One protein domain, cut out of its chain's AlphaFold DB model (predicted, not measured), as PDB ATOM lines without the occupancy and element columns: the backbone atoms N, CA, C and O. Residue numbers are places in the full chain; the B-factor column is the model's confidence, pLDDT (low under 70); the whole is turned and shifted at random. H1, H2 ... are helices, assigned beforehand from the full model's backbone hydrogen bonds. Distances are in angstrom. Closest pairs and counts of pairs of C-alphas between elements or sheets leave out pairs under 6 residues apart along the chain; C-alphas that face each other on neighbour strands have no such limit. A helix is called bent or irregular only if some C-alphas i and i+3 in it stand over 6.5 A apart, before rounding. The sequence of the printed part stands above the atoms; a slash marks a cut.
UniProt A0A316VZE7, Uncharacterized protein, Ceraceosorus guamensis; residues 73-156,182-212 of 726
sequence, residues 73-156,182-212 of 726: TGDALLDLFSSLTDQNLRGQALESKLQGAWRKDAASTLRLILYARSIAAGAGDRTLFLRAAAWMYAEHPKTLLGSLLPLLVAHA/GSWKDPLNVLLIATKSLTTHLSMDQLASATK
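This is residues 73 to 156 and 182 to 212 of the 726 residues of an uncharacterized protein of Ceraceosorus guamensis (UniProt A0A316VZE7). A compact body of seven helices is built round H4, with H3, H4 and H5 making an up-and-down bundle in the middle, each running against the one before it. H1 and H2 pack on one side of this core, with H1 toward one end of the longest axis; on the other side H6 packs on H4, and H7 lies crosswise on H6. The printed part has 115 residues with seven named helices, H1 to H7 in chain order, and no named strand; the class is all helix. The radius of gyration of the C-alphas is 13.2 A, and the C-alphas span 41 by 32 by 26 A.

Find C-alpha 76 at (140.328, 164.509, 170.739), where H1 begins; it runs to residue 83. H2, residues 91 to 104, is 20.2 A long, and H3, residues 106 to 117, is 16.9 A. Look next at C-alpha 126 at (124.951, 179.489, 172.368): from there H4 runs to residue 139, 19.7 A away. H5, residues 141 to 153, is 17.1 A long and irregular, but only just: C-alphas 146 and 149 are 6.8 A apart. H6, residues 185 to 196, is 16.4 A long. H7, residues 204 to 211, ends at C-alpha 211 at (113.898, 185.178, 165.983).

Start at H4, the hub, which touches H2, H3, H5 and H6. Its residues 126 to 132 touch H3, closest at the C-alphas of Arg 117 and Arg 126, 5.4 A, at a shallow tilt of 32 degrees, opposite ways. Its residues 133 to 137 touch residues 143 to 144 of H5, closest at the C-alphas of Met 136 and Leu 144, 6.0 A. H6 touches H4 with residues 189 to 194 at a steep tilt of 54 degrees; the C-alphas of Ala 134 and Ile 193 are closest, 6.6 A. H2 and H4 only just touch, with 3 pairs of C-alphas within 8 A, Glu 95 and Trp 135 closest at 7.0 A. Farther out, H1 and H2 form a hairpin, with the C-alphas of Leu 77 and Ala 101 closest, 4.8 A. H7 is about perpendicular to H6, at 76 degrees, and touches its residues 189 to 193; the C-alphas of Asn 189 and Leu 207 are closest, 7.6 A. H1 and H7 are apart. In H1, H2, H3, H4 and H6 every O i to N i+4 pair is within hydrogen-bond range; in H5 7 of 9 are, in H7 3 of 4.

Look to Gly 74 and Lys 212 for the two C-alphas farthest apart, 41.7 A. Residues 157 to 181 are not printed, and C-alphas 156 and 182 are 8.6 A apart across the cut. Of the links printed whole, none is long. The model's mean pLDDT is 79.2 over the printed part; it is under 70 at residues 73, 85 to 87, 118 to 124, 153 to 156, 182 and 204 to 212.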
ATOM      1  N   THR A  73     146.479 168.603 171.482       68.50
ATOM      2  CA  THR A  73     146.811 168.047 172.801       68.50
ATOM      3  C   THR A  73     147.041 166.532 172.774       68.50
ATOM      4  O   THR A  73     147.328 165.942 173.809       68.50
ATOM      5  N   GLY A  74     146.862 165.881 171.616       72.56
ATOM      6  CA  GLY A  74     146.893 164.422 171.464       72.56
ATOM      7  C   GLY A  74     145.601 163.718 171.901       72.56
ATOM      8  O   GLY A  74     145.404 162.537 171.610       72.56
ATOM      9  N   ASP A  75     144.674 164.436 172.545       78.38
ATOM     10  CA  ASP A  75     143.383 163.931 172.998       78.38
ATOM     11  C   ASP A  75     142.230 164.662 172.293       78.38
ATOM     12  O   ASP A  75     141.977 165.840 172.530       78.38
ATOM     13  N   ALA A  76     141.454 163.938 171.480       83.50
ATOM     14  CA  ALA A  76     140.328 164.509 170.739       83.50
ATOM     15  C   ALA A  76     139.247 165.173 171.623       83.50
ATOM     16  O   ALA A  76     138.583 166.110 171.175       83.50
ATOM     17  N   LEU A  77     139.043 164.710 172.865       82.31
ATOM     18  CA  LEU A  77     138.101 165.334 173.803       82.31
ATOM     19  C   LEU A  77     138.660 166.645 174.352       82.31
ATOM     20  O   LEU A  77     137.920 167.626 174.451       82.31
ATOM     21  N   LEU A  78     139.952 166.669 174.683       77.50
ATOM     22  CA  LEU A  78     140.624 167.862 175.185       77.50
ATOM     23  C   LEU A  78     140.784 168.912 174.079       77.50
ATOM     24  O   LEU A  78     140.545 170.090 174.322       77.50
ATOM     25  N   ASP A  79     141.056 168.480 172.848       78.94
ATOM     26  CA  ASP A  79     141.077 169.329 171.657       78.94
ATOM     27  C   ASP A  79     139.719 169.949 171.350       78.94
ATOM     28  O   ASP A  79     139.650 171.095 170.899       78.94
ATOM     29  N   LEU A  80     138.629 169.200 171.544       84.75
ATOM     30  CA  LEU A  80     137.290 169.760 171.431       84.75
ATOM     31  C   LEU A  80     137.062 170.772 172.556       84.75
ATOM     32  O   LEU A  80     136.667 171.894 172.258       84.75
ATOM     33  N   PHE A  81     137.341 170.395 173.809       83.00
ATOM     34  CA  PHE A  81     137.147 171.236 174.993       83.00
ATOM     35  C   PHE A  81     137.892 172.573 174.900       83.00
ATOM     36  O   PHE A  81     137.271 173.618 175.085       83.00
ATOM     37  N   SER A  82     139.178 172.555 174.545       73.88
ATOM     38  CA  SER A  82     140.006 173.757 174.378       73.88
ATOM     39  C   SER A  82     139.491 174.672 173.268       73.88
ATOM     40  O   SER A  82     139.627 175.888 173.350       73.88
ATOM     41  N   SER A  83     138.836 174.096 172.256       77.88
ATOM     42  CA  SER A  83     138.265 174.847 171.138       77.88
ATOM     43  C   SER A  83     136.835 175.339 171.409       77.88
ATOM     44  O   SER A  83     136.293 176.083 170.593       77.88
ATOM     45  N   LEU A  84     136.197 174.962 172.529       70.25
ATOM     46  CA  LEU A  84     134.824 175.392 172.846       70.25
ATOM     47  C   LEU A  84     134.699 176.890 173.172       70.25
ATOM     48  O   LEU A  84     133.583 177.400 173.273       70.25
ATOM     49  N   THR A  85     135.821 177.586 173.341       64.44
ATOM     50  CA  THR A  85     135.895 179.037 173.557       64.44
ATOM     51  C   THR A  85     136.166 179.820 172.268       64.44
ATOM     52  O   THR A  85     136.036 181.046 172.263       64.44
ATOM     53  N   ASP A  86     136.489 179.141 171.159       69.31
ATOM     54  CA  ASP A  86     136.721 179.777 169.863       69.31
ATOM     55  C   ASP A  86     135.388 180.100 169.167       69.31
ATOM     56  O   ASP A  86     134.713 179.244 168.587       69.31
ATOM     57  N   GLN A  87     135.026 181.385 169.165       65.31
ATOM     58  CA  GLN A  87     133.799 181.877 168.531       65.31
ATOM     59  C   GLN A  87     133.785 181.689 166.999       65.31
ATOM     60  O   GLN A  87     132.716 181.672 166.362       65.31
ATOM     61  N   ASN A  88     134.961 181.543 166.384       73.56
ATOM     62  CA  ASN A  88     135.116 181.356 164.946       73.56
ATOM     63  C   ASN A  88     135.021 179.889 164.525       73.56
ATOM     64  O   ASN A  88     134.846 179.634 163.328       73.56
ATOM     65  N   LEU A  89     135.045 178.947 165.474       81.56
ATOM     66  CA  LEU A  89     134.969 177.519 165.200       81.56
ATOM     67  C   LEU A  89     133.647 177.156 164.505       81.56
ATOM     68  O   LEU A  89     132.545 177.308 165.050       81.56
ATOM     69  N   ARG A  90     133.748 176.699 163.253       87.81
ATOM     70  CA  ARG A  90     132.611 176.386 162.372       87.81
ATOM     71  C   ARG A  90     133.022 175.467 161.229       87.81
ATOM     72  O   ARG A  90     134.209 175.281 160.971       87.81
ATOM     73  N   GLY A  91     132.031 174.962 160.501       89.25
ATOM     74  CA  GLY A  91     132.267 174.166 159.297       89.25
ATOM     75  C   GLY A  91     133.066 172.896 159.574       89.25
ATOM     76  O   GLY A  91     132.987 172.319 160.658       89.25
ATOM     77  N   GLN A  92     133.904 172.524 158.608       87.94
ATOM     78  CA  GLN A  92     134.723 171.312 158.644       87.94
ATOM     79  C   GLN A  92     135.653 171.217 159.867       87.94
ATOM     80  O   GLN A  92     135.866 170.122 160.387       87.94
ATOM     81  N   ALA A  93     136.174 172.344 160.365       86.56
ATOM     82  CA  ALA A  93     137.030 172.361 161.555       86.56
ATOM     83  C   ALA A  93     136.267 171.907 162.811       86.56
ATOM     84  O   ALA A  93     136.758 171.089 163.588       86.56
ATOM     85  N   LEU A  94     135.029 172.388 162.975       90.06
ATOM     86  CA  LEU A  94     134.150 171.956 164.061       90.06
ATOM     87  C   LEU A  94     133.724 170.494 163.884       90.06
ATOM     88  O   LEU A  94     133.747 169.728 164.843       90.06
ATOM     89  N   GLU A  95     133.345 170.108 162.666       91.69
ATOM     90  CA  GLU A  95     132.891 168.747 162.357       91.69
ATOM     91  C   GLU A  95     133.974 167.708 162.645       91.69
ATOM     92  O   GLU A  95     133.685 166.693 163.273       91.69
ATOM     93  N   SER A  96     135.222 167.993 162.270       89.19
ATOM     94  CA  SER A  96     136.355 167.089 162.498       89.19
ATOM     95  C   SER A  96     136.617 166.878 163.993       89.19
ATOM     96  O   SER A  96     136.777 165.741 164.435       89.19
ATOM     97  N   LYS A  97     136.579 167.954 164.795       90.69
ATOM     98  CA  LYS A  97     136.742 167.876 166.257       90.69
ATOM     99  C   LYS A  97     135.583 167.134 166.926       90.69
ATOM    100  O   LYS A  97     135.822 166.256 167.750       90.69
ATOM    101  N   LEU A  98     134.336 167.431 166.543       92.56
ATOM    102  CA  LEU A  98     133.152 166.732 167.060       92.56
ATOM    103  C   LEU A  98     133.180 165.244 166.707       92.56
ATOM    104  O   LEU A  98     132.913 164.409 167.565       92.56
ATOM    105  N   GLN A  99     133.542 164.902 165.470       93.38
ATOM    106  CA  GLN A  99     133.615 163.516 165.026       93.38
ATOM    107  C   GLN A  99     134.744 162.749 165.729       93.38
ATOM    108  O   GLN A  99     134.530 161.609 166.140       93.38
ATOM    109  N   GLY A 100     135.919 163.363 165.904       88.81
ATOM    110  CA  GLY A 100     137.032 162.775 166.653       88.81
ATOM    111  C   GLY A 100     136.673 162.517 168.117       88.81
ATOM    112  O   GLY A 100     136.822 161.396 168.604       88.81
ATOM    113  N   ALA A 101     136.114 163.524 168.791       90.94
ATOM    114  CA  ALA A 101     135.648 163.416 170.170       90.94
ATOM    115  C   ALA A 101     134.556 162.343 170.323       90.94
ATOM    116  O   ALA A 101     134.619 161.523 171.237       90.94
ATOM    117  N   TRP A 102     133.597 162.289 169.391       92.44
ATOM    118  CA  TRP A 102     132.496 161.326 169.429       92.44
ATOM    119  C   TRP A 102     132.964 159.881 169.249       92.44
ATOM    120  O   TRP A 102     132.453 158.987 169.922       92.44
ATOM    121  N   ARG A 103     133.941 159.646 168.361       92.25
ATOM    122  CA  ARG A 103     134.569 158.325 168.186       92.25
ATOM    123  C   ARG A 103     135.324 157.882 169.435       92.25
ATOM    124  O   ARG A 103     135.366 156.688 169.704       92.25
ATOM    125  N   LYS A 104     135.916 158.829 170.171       87.69
ATOM    126  CA  LYS A 104     136.619 158.550 171.425       87.69
ATOM    127  C   LYS A 104     135.649 158.241 172.566       87.69
ATOM    128  O   LYS A 104     135.756 157.188 173.181       87.69
ATOM    129  N   ASP A 105     134.718 159.151 172.843       86.69
ATOM    130  CA  ASP A 105     133.622 158.940 173.788       86.69
ATOM    131  C   ASP A 105     132.433 159.864 173.472       86.69
ATOM    132  O   ASP A 105     132.435 161.078 173.731       86.69
ATOM    133  N   ALA A 106     131.369 159.263 172.943       87.62
ATOM    134  CA  ALA A 106     130.118 159.939 172.630       87.62
ATOM    135  C   ALA A 106     129.450 160.570 173.865       87.62
ATOM    136  O   ALA A 106     128.855 161.648 173.759       87.62
ATOM    137  N   ALA A 107     129.556 159.947 175.047       83.00
ATOM    138  CA  ALA A 107     128.925 160.465 176.259       83.00
ATOM    139  C   ALA A 107     129.605 161.757 176.735       83.00
ATOM    140  O   ALA A 107     128.924 162.749 177.013       83.00
ATOM    141  N   SER A 108     130.938 161.787 176.779       83.75
ATOM    142  CA  SER A 108     131.691 163.001 177.115       83.75
ATOM    143  C   SER A 108     131.551 164.080 176.049       83.75
ATOM    144  O   SER A 108     131.404 165.247 176.399       83.75
ATOM    145  N   THR A 109     131.453 163.717 174.770       87.81
ATOM    146  CA  THR A 109     131.173 164.693 173.702       87.81
ATOM    147  C   THR A 109     129.811 165.359 173.894       87.81
ATOM    148  O   THR A 109     129.693 166.576 173.776       87.81
ATOM    149  N   LEU A 110     128.780 164.602 174.283       85.81
ATOM    150  CA  LEU A 110     127.474 165.174 174.613       85.81
ATOM    151  C   LEU A 110     127.549 166.136 175.811       85.81
ATOM    152  O   LEU A 110     126.938 167.208 175.781       85.81
ATOM    153  N   ARG A 111     128.316 165.782 176.850       83.50
ATOM    154  CA  ARG A 111     128.560 166.662 178.005       83.50
ATOM    155  C   ARG A 111     129.296 167.936 177.598       83.50
ATOM    156  O   ARG A 111     128.918 169.002 178.065       83.50
ATOM    157  N   LEU A 112     130.271 167.848 176.695       84.19
ATOM    158  CA  LEU A 112     130.991 168.998 176.141       84.19
ATOM    159  C   LEU A 112     130.067 169.917 175.323       84.19
ATOM    160  O   LEU A 112     130.110 171.136 175.474       84.19
ATOM    161  N   ILE A 113     129.150 169.354 174.531       87.00
ATOM    162  CA  ILE A 113     128.126 170.135 173.814       87.00
ATOM    163  C   ILE A 113     127.179 170.843 174.802       87.00
ATOM    164  O   ILE A 113     126.827 172.009 174.607       87.00
ATOM    165  N   LEU A 114     126.777 170.175 175.889       81.56
ATOM    166  CA  LEU A 114     125.978 170.788 176.960       81.56
ATOM    167  C   LEU A 114     126.760 171.856 177.733       81.56
ATOM    168  O   LEU A 114     126.197 172.901 178.067       81.56
ATOM    169  N   TYR A 115     128.049 171.624 177.974       80.62
ATOM    170  CA  TYR A 115     128.963 172.580 178.589       80.62
ATOM    171  C   TYR A 115     129.063 173.851 177.744       80.62
ATOM    172  O   TYR A 115     128.902 174.944 178.280       80.62
ATOM    173  N   ALA A 116     129.190 173.729 176.417       80.38
ATOM    174  CA  ALA A 116     129.157 174.882 175.517       80.38
ATOM    175  C   ALA A 116     127.870 175.711 175.691       80.38
ATOM    176  O   ALA A 116     127.891 176.932 175.601       80.38
ATOM    177  N   ARG A 117     126.735 175.070 176.002       77.81
ATOM    178  CA  ARG A 117     125.449 175.758 176.177       77.81
ATOM    179  C   ARG A 117     125.221 176.351 177.566       77.81
ATOM    180  O   ARG A 117     124.489 177.343 177.675       77.81
ATOM    181  N   SER A 118     125.723 175.710 178.616       69.75
ATOM    182  CA  SER A 118     125.427 176.071 180.006       69.75
ATOM    183  C   SER A 118     126.032 177.429 180.355       69.75
ATOM    184  O   SER A 118     127.211 177.650 180.127       69.75
ATOM    185  N   ILE A 119     125.219 178.340 180.903       58.53
ATOM    186  CA  ILE A 119     125.673 179.678 181.333       58.53
ATOM    187  C   ILE A 119     126.215 179.633 182.768       58.53
ATOM    188  O   ILE A 119     127.114 180.385 183.105       58.53
ATOM    189  N   ALA A 120     125.650 178.771 183.621       49.19
ATOM    190  CA  ALA A 120     125.982 178.730 185.047       49.19
ATOM    191  C   ALA A 120     127.214 177.867 185.358       49.19
ATOM    192  O   ALA A 120     127.899 178.116 186.339       49.19
ATOM    193  N   ALA A 121     127.468 176.841 184.544       52.97
ATOM    194  CA  ALA A 121     128.511 175.844 184.791       52.97
ATOM    195  C   ALA A 121     129.299 175.491 183.517       52.97
ATOM    196  O   ALA A 121     129.899 174.424 183.435       52.97
ATOM    197  N   GLY A 122     129.222 176.335 182.483       62.94
ATOM    198  CA  GLY A 122     129.795 176.059 181.170       62.94
ATOM    199  C   GLY A 122     130.260 177.306 180.427       62.94
ATOM    200  O   GLY A 122     130.213 178.405 180.972       62.94
ATOM    201  N   ALA A 123     130.693 177.136 179.176       63.84
ATOM    202  CA  ALA A 123     131.234 178.226 178.357       63.84
ATOM    203  C   ALA A 123     130.174 179.256 177.921       63.84
ATOM    204  O   ALA A 123     130.510 180.364 177.511       63.84
ATOM    205  N   GLY A 124     128.884 178.908 177.976       69.38
ATOM    206  CA  GLY A 124     127.787 179.816 177.631       69.38
ATOM    207  C   GLY A 124     127.705 180.235 176.152       69.38
ATOM    208  O   GLY A 124     126.864 181.076 175.810       69.38
ATOM    209  N   ASP A 125     128.507 179.649 175.257       75.31
ATOM    210  CA  ASP A 125     128.459 179.897 173.817       75.31
ATOM    211  C   ASP A 125     127.270 179.186 173.146       75.31
ATOM    212  O   ASP A 125     127.316 178.061 172.634       75.31
ATOM    213  N   ARG A 126     126.157 179.920 173.082       78.31
ATOM    214  CA  ARG A 126     124.951 179.489 172.368       78.31
ATOM    215  C   ARG A 126     125.183 179.285 170.866       78.31
ATOM    216  O   ARG A 126     124.470 178.475 170.278       78.31
ATOM    217  N   THR A 127     126.079 180.031 170.226       81.69
ATOM    218  CA  THR A 127     126.321 179.912 168.779       81.69
ATOM    219  C   THR A 127     126.979 178.583 168.477       81.69
ATOM    220  O   THR A 127     126.488 177.835 167.629       81.69
ATOM    221  N   LEU A 128     128.046 178.275 169.210       84.56
ATOM    222  CA  LEU A 128     128.774 177.029 169.061       84.56
ATOM    223  C   LEU A 128     127.898 175.826 169.412       84.56
ATOM    224  O   LEU A 128     127.840 174.870 168.642       84.56
ATOM    225  N   PHE A 129     127.113 175.919 170.491       87.75
ATOM    226  CA  PHE A 129     126.104 174.908 170.807       87.75
ATOM    227  C   PHE A 129     125.143 174.659 169.636       87.75
ATOM    228  O   PHE A 129     124.873 173.512 169.289       87.75
ATOM    229  N   LEU A 130     124.617 175.714 169.003       87.56
ATOM    230  CA  LEU A 130     123.688 175.562 167.881       87.56
ATOM    231  C   LEU A 130     124.371 174.978 166.636       87.56
ATOM    232  O   LEU A 130     123.732 174.211 165.916       87.56
ATOM    233  N   ARG A 131     125.651 175.290 166.393       90.25
ATOM    234  CA  ARG A 131     126.455 174.645 165.340       90.25
ATOM    235  C   ARG A 131     126.630 173.152 165.622       90.25
ATOM    236  O   ARG A 131     126.372 172.340 164.739       90.25
ATOM    237  N   ALA A 132     126.980 172.787 166.855       90.81
ATOM    238  CA  ALA A 132     127.094 171.391 167.274       90.81
ATOM    239  C   ALA A 132     125.744 170.656 167.204       90.81
ATOM    240  O   ALA A 132     125.683 169.517 166.753       90.81
ATOM    241  N   ALA A 133     124.638 171.318 167.552       90.00
ATOM    242  CA  ALA A 133     123.295 170.764 167.396       90.00
ATOM    243  C   ALA A 133     122.917 170.550 165.918       90.00
ATOM    244  O   ALA A 133     122.220 169.586 165.609       90.00
ATOM    245  N   ALA A 134     123.384 171.407 164.999       91.06
ATOM    246  CA  ALA A 134     123.211 171.204 163.558       91.06
ATOM    247  C   ALA A 134     123.986 169.971 163.059       91.06
ATOM    248  O   ALA A 134     123.439 169.180 162.294       91.06
ATOM    249  N   TRP A 135     125.215 169.767 163.548       93.25
ATOM    250  CA  TRP A 135     125.988 168.547 163.291       93.25
ATOM    251  C   TRP A 135     125.293 167.300 163.855       93.25
ATOM    252  O   TRP A 135     125.075 166.333 163.130       93.25
ATOM    253  N   MET A 136     124.832 167.343 165.110       91.00
ATOM    254  CA  MET A 136     124.078 166.234 165.701       91.00
ATOM    255  C   MET A 136     122.771 165.954 164.956       91.00
ATOM    256  O   MET A 136     122.353 164.807 164.882       91.00
ATOM    257  N   TYR A 137     122.103 166.972 164.408       90.81
ATOM    258  CA  TYR A 137     120.904 166.766 163.595       90.81
ATOM    259  C   TYR A 137     121.212 165.961 162.325       90.81
ATOM    260  O   TYR A 137     120.410 165.105 161.951       90.81
ATOM    261  N   ALA A 138     122.367 166.202 161.700       89.19
ATOM    262  CA  ALA A 138     122.808 165.462 160.523       89.19
ATOM    263  C   ALA A 138     123.263 164.030 160.871       89.19
ATOM    264  O   ALA A 138     122.756 163.072 160.287       89.19
ATOM    265  N   GLU A 139     124.154 163.883 161.857       89.31
ATOM    266  CA  GLU A 139     124.868 162.624 162.136       89.31
ATOM    267  C   GLU A 139     124.207 161.757 163.222       89.31
ATOM    268  O   GLU A 139     124.184 160.526 163.141       89.31
ATOM    269  N   HIS A 140     123.634 162.382 164.256       89.75
ATOM    270  CA  HIS A 140     123.127 161.714 165.464       89.75
ATOM    271  C   HIS A 140     121.722 162.203 165.892       89.75
ATOM    272  O   HIS A 140     121.509 162.549 167.065       89.75
ATOM    273  N   PRO A 141     120.716 162.222 164.986       90.19
ATOM    274  CA  PRO A 141     119.415 162.849 165.243       90.19
ATOM    275  C   PRO A 141     118.647 162.203 166.402       90.19
ATOM    276  O   PRO A 141     117.922 162.889 167.119       90.19
ATOM    277  N   LYS A 142     118.827 160.897 166.635       88.25
ATOM    278  CA  LYS A 142     118.225 160.195 167.778       88.25
ATOM    279  C   LYS A 142     118.729 160.732 169.112       88.25
ATOM    280  O   LYS A 142     117.916 161.063 169.965       88.25
ATOM    281  N   THR A 143     120.044 160.860 169.280       87.31
ATOM    282  CA  THR A 143     120.647 161.345 170.530       87.31
ATOM    283  C   THR A 143     120.310 162.813 170.777       87.31
ATOM    284  O   THR A 143     120.007 163.206 171.906       87.31
ATOM    285  N   LEU A 144     120.273 163.627 169.714       87.00
ATOM    286  CA  LEU A 144     119.817 165.015 169.789       87.00
ATOM    287  C   LEU A 144     118.384 165.112 170.340       87.00
ATOM    288  O   LEU A 144     118.115 165.887 171.259       87.00
ATOM    289  N   LEU A 145     117.465 164.327 169.777       86.75
ATOM    290  CA  LEU A 145     116.037 164.408 170.085       86.75
ATOM    291  C   LEU A 145     115.644 163.671 171.370       86.75
ATOM    292  O   LEU A 145     114.789 164.159 172.104       86.75
ATOM    293  N   GLY A 146     116.255 162.519 171.643       82.00
ATOM    294  CA  GLY A 146     115.928 161.652 172.775       82.00
ATOM    295  C   GLY A 146     116.678 161.981 174.065       82.00
ATOM    296  O   GLY A 146     116.171 161.687 175.141       82.00
ATOM    297  N   SER A 147     117.852 162.615 173.980       77.81
ATOM    298  CA  SER A 147     118.686 162.901 175.155       77.81
ATOM    299  C   SER A 147     118.931 164.396 175.332       77.81
ATOM    300  O   SER A 147     118.589 164.952 176.374       77.81
ATOM    301  N   LEU A 148     119.461 165.082 174.315       76.25
ATOM    302  CA  LEU A 148     119.889 166.477 174.469       76.25
ATOM    303  C   LEU A 148     118.711 167.434 174.705       76.25
ATOM    304  O   LEU A 148     118.721 168.201 175.667       76.25
ATOM    305  N   LEU A 149     117.687 167.404 173.845       79.88
ATOM    306  CA  LEU A 149     116.545 168.315 173.974       79.88
ATOM    307  C   LEU A 149     115.763 168.123 175.287       79.88
ATOM    308  O   LEU A 149     115.467 169.138 175.922       79.88
ATOM    309  N   PRO A 150     115.454 166.888 175.739       77.88
ATOM    310  CA  PRO A 150     114.838 166.665 177.044       77.88
ATOM    311  C   PRO A 150     115.669 167.220 178.202       77.88
ATOM    312  O   PRO A 150     115.110 167.909 179.050       77.88
ATOM    313  N   LEU A 151     116.993 167.015 178.204       73.19
ATOM    314  CA  LEU A 151     117.882 167.567 179.236       73.19
ATOM    315  C   LEU A 151     117.866 169.103 179.266       73.19
ATOM    316  O   LEU A 151     117.941 169.702 180.334       73.19
ATOM    317  N   LEU A 152     117.723 169.752 178.106       70.69
ATOM    318  CA  LEU A 152     117.683 171.215 178.010       70.69
ATOM    319  C   LEU A 152     116.382 171.836 178.511       70.69
ATOM    320  O   LEU A 152     116.386 173.014 178.871       70.69
ATOM    321  N   VAL A 153     115.270 171.100 178.476       69.62
ATOM    322  CA  VAL A 153     113.958 171.596 178.923       69.62
ATOM    323  C   VAL A 153     113.530 171.044 180.271       69.62
ATOM    324  O   VAL A 153     112.573 171.570 180.839       69.62
ATOM    325  N   ALA A 154     114.213 170.008 180.768       62.38
ATOM    326  CA  ALA A 154     113.943 169.418 182.062       62.38
ATOM    327  C   ALA A 154     113.985 170.517 183.125       62.38
ATOM    328  O   ALA A 154     115.032 171.078 183.452       62.38
ATOM    329  N   HIS A 155     112.812 170.825 183.676       51.28
ATOM    330  CA  HIS A 155     112.737 171.417 184.994       51.28
ATOM    331  C   HIS A 155     113.219 170.333 185.938       51.28
ATOM    332  O   HIS A 155     112.459 169.425 186.250       51.28
ATOM    333  N   ALA A 156     114.502 170.348 186.294       40.50
ATOM    334  CA  ALA A 156     115.015 169.417 187.281       40.50
ATOM    335  C   ALA A 156     114.219 169.607 188.582       40.50
ATOM    336  O   ALA A 156     114.475 170.534 189.345       40.50
ATOM    337  N   GLY A 182     114.917 175.759 181.893       53.97
ATOM    338  CA  GLY A 182     114.602 174.958 180.722       53.97
ATOM    339  C   GLY A 182     114.552 175.860 179.502       53.97
ATOM    340  O   GLY A 182     113.720 176.775 179.426       53.97
ATOM    341  N   SER A 183     115.513 175.706 178.592       70.12
ATOM    342  CA  SER A 183     115.632 176.611 177.463       70.12
ATOM    343  C   SER A 183     114.696 176.140 176.374       70.12
ATOM    344  O   SER A 183     115.106 175.648 175.333       70.12
ATOM    345  N   TRP A 184     113.400 176.354 176.594       81.38
ATOM    346  CA  TRP A 184     112.350 176.095 175.608       81.38
ATOM    347  C   TRP A 184     112.567 176.859 174.287       81.38
ATOM    348  O   TRP A 184     111.935 176.558 173.279       81.38
ATOM    349  N   LYS A 185     113.510 177.813 174.252       81.56
ATOM    350  CA  LYS A 185     114.006 178.449 173.028       81.56
ATOM    351  C   LYS A 185     114.854 177.515 172.158       81.56
ATOM    352  O   LYS A 185     114.874 177.693 170.945       81.56
ATOM    353  N   ASP A 186     115.610 176.592 172.736       84.75
ATOM    354  CA  ASP A 186     116.567 175.758 172.002       84.75
ATOM    355  C   ASP A 186     115.906 174.683 171.132       84.75
ATOM    356  O   ASP A 186     116.273 174.624 169.958       84.75
ATOM    357  N   PRO A 187     114.852 173.969 171.580       89.00
ATOM    358  CA  PRO A 187     114.043 173.137 170.689       89.00
ATOM    359  C   PRO A 187     113.516 173.912 169.468       89.00
ATOM    360  O   PRO A 187     113.535 173.408 168.346       89.00
ATOM    361  N   LEU A 188     113.118 175.179 169.655       88.25
ATOM    362  CA  LEU A 188     112.687 176.044 168.550       88.25
ATOM    363  C   LEU A 188     113.844 176.412 167.611       88.25
ATOM    364  O   LEU A 188     113.649 176.465 166.400       88.25
ATOM    365  N   ASN A 189     115.045 176.666 168.142       87.94
ATOM    366  CA  ASN A 189     116.217 176.954 167.310       87.94
ATOM    367  C   ASN A 189     116.627 175.728 166.492       87.94
ATOM    368  O   ASN A 189     116.923 175.884 165.313       87.94
ATOM    369  N   VAL A 190     116.592 174.530 167.082       89.62
ATOM    370  CA  VAL A 190     116.871 173.267 166.378       89.62
ATOM    371  C   VAL A 190     115.854 173.034 165.259       89.62
ATOM    372  O   VAL A 190     116.243 172.737 164.131       89.62
ATOM    373  N   LEU A 191     114.562 173.279 165.507       91.44
ATOM    374  CA  LEU A 191     113.548 173.214 164.451       91.44
ATOM    375  C   LEU A 191     113.807 174.233 163.327       91.44
ATOM    376  O   LEU A 191     113.633 173.918 162.148       91.44
ATOM    377  N   LEU A 192     114.233 175.454 163.661       89.12
ATOM    378  CA  LEU A 192     114.577 176.478 162.669       89.12
ATOM    379  C   LEU A 192     115.829 176.114 161.862       89.12
ATOM    380  O   LEU A 192     115.838 176.348 160.654       89.12
ATOM    381  N   ILE A 193     116.847 175.528 162.500       88.94
ATOM    382  CA  ILE A 193     118.045 174.981 161.843       88.94
ATOM    383  C   ILE A 193     117.620 173.945 160.805       88.94
ATOM    384  O   ILE A 193     117.961 174.089 159.634       88.94
ATOM    385  N   ALA A 194     116.780 172.987 161.203       90.44
ATOM    386  CA  ALA A 194     116.272 171.957 160.306       90.44
ATOM    387  C   ALA A 194     115.410 172.546 159.165       90.44
ATOM    388  O   ALA A 194     115.565 172.170 158.009       90.44
ATOM    389  N   THR A 195     114.553 173.534 159.459       88.69
ATOM    390  CA  THR A 195     113.646 174.173 158.473       88.69
ATOM    391  C   THR A 195     114.402 174.976 157.410       88.69
ATOM    392  O   THR A 195     113.982 175.080 156.252       88.69
ATOM    393  N   LYS A 196     115.517 175.589 157.811       86.00
ATOM    394  CA  LYS A 196     116.380 176.383 156.935       86.00
ATOM    395  C   LYS A 196     117.546 175.586 156.351       86.00
ATOM    396  O   LYS A 196     118.302 176.170 155.582       86.00
ATOM    397  N   SER A 197     117.681 174.305 156.701       85.81
ATOM    398  CA  SER A 197     118.812 173.458 156.305       85.81
ATOM    399  C   SER A 197     120.162 174.089 156.677       85.81
ATOM    400  O   SER A 197     121.094 174.096 155.878       85.81
ATOM    401  N   LEU A 198     120.247 174.686 157.872       85.06
ATOM    402  CA  LEU A 198     121.489 175.289 158.362       85.06
ATOM    403  C   LEU A 198     122.464 174.201 158.818       85.06
ATOM    404  O   LEU A 198     122.057 173.214 159.427       85.06
ATOM    405  N   THR A 199     123.749 174.425 158.562       86.50
ATOM    406  CA  THR A 199     124.845 173.512 158.910       86.50
ATOM    407  C   THR A 199     125.740 174.118 159.993       86.50
ATOM    408  O   THR A 199     125.462 175.189 160.539       86.50
ATOM    409  N   THR A 200     126.865 173.468 160.279       83.81
ATOM    410  CA  THR A 200     127.928 173.964 161.167       83.81
ATOM    411  C   THR A 200     128.525 175.309 160.734       83.81
ATOM    412  O   THR A 200     129.175 175.966 161.542       83.81
ATOM    413  N   HIS A 201     128.272 175.771 159.503       83.25
ATOM    414  CA  HIS A 201     128.648 177.106 159.020       83.25
ATOM    415  C   HIS A 201     127.723 178.234 159.500       83.25
ATOM    416  O   HIS A 201     127.965 179.396 159.161       83.25
ATOM    417  N   LEU A 202     126.667 177.926 160.266       80.81
ATOM    418  CA  LEU A 202     125.660 178.921 160.628       80.81
ATOM    419  C   LEU A 202     126.267 180.155 161.316       80.81
ATOM    420  O   LEU A 202     127.150 180.065 162.183       80.81
ATOM    421  N   SER A 203     125.745 181.322 160.940       75.81
ATOM    422  CA  SER A 203     125.952 182.578 161.656       75.81
ATOM    423  C   SER A 203     124.727 182.910 162.500       75.81
ATOM    424  O   SER A 203     123.585 182.590 162.147       75.81
ATOM    425  N   MET A 204     124.936 183.600 163.624       68.00
ATOM    426  CA  MET A 204     123.812 184.007 164.464       68.00
ATOM    427  C   MET A 204     122.858 184.959 163.751       68.00
ATOM    428  O   MET A 204     121.683 184.953 164.094       68.00
ATOM    429  N   ASP A 205     123.284 185.694 162.722       68.00
ATOM    430  CA  ASP A 205     122.400 186.551 161.924       68.00
ATOM    431  C   ASP A 205     121.347 185.758 161.138       68.00
ATOM    432  O   ASP A 205     120.185 186.176 161.029       68.00
ATOM    433  N   GLN A 206     121.697 184.556 160.669       68.62
ATOM    434  CA  GLN A 206     120.763 183.651 159.988       68.62
ATOM    435  C   GLN A 206     119.637 183.167 160.928       68.62
ATOM    436  O   GLN A 206     118.504 182.929 160.485       68.62
ATOM    437  N   LEU A 207     119.917 183.090 162.235       64.56
ATOM    438  CA  LEU A 207     118.974 182.739 163.308       64.56
ATOM    439  C   LEU A 207     118.316 183.968 163.967       64.56
ATOM    440  O   LEU A 207     117.160 183.912 164.393       64.56
ATOM    441  N   ALA A 208     119.005 185.103 164.040       59.16
ATOM    442  CA  ALA A 208     118.514 186.349 164.624       59.16
ATOM    443  C   ALA A 208     117.481 187.007 163.710       59.16
ATOM    444  O   ALA A 208     116.437 187.442 164.190       59.16
ATOM    445  N   SER A 209     117.693 186.983 162.390       54.22
ATOM    446  CA  SER A 209     116.655 187.330 161.407       54.22
ATOM    447  C   SER A 209     115.395 186.464 161.563       54.22
ATOM    448  O   SER A 209     114.288 186.950 161.342       54.22
ATOM    449  N   ALA A 210     115.550 185.215 162.024       43.28
ATOM    450  CA  ALA A 210     114.465 184.262 162.260       43.28
ATOM    451  C   ALA A 210     113.742 184.447 163.606       43.28
ATOM    452  O   ALA A 210     112.597 184.015 163.745       43.28
ATOM    453  N   THR A 211     114.393 185.057 164.599       45.72
ATOM    454  CA  THR A 211     113.898 185.178 165.983       45.72
ATOM    455  C   THR A 211     113.677 186.628 166.430       45.72
ATOM    456  O   THR A 211     113.230 186.850 167.554       45.72
ATOM    457  N   LYS A 212     113.934 187.618 165.555       44.03
ATOM    458  CA  LYS A 212     113.691 189.053 165.783       44.03
ATOM    459  C   LYS A 212     112.192 189.346 165.932       44.03
ATOM    460  O   LYS A 212     111.514 189.818 165.016       44.03
TER     461      LYS A 212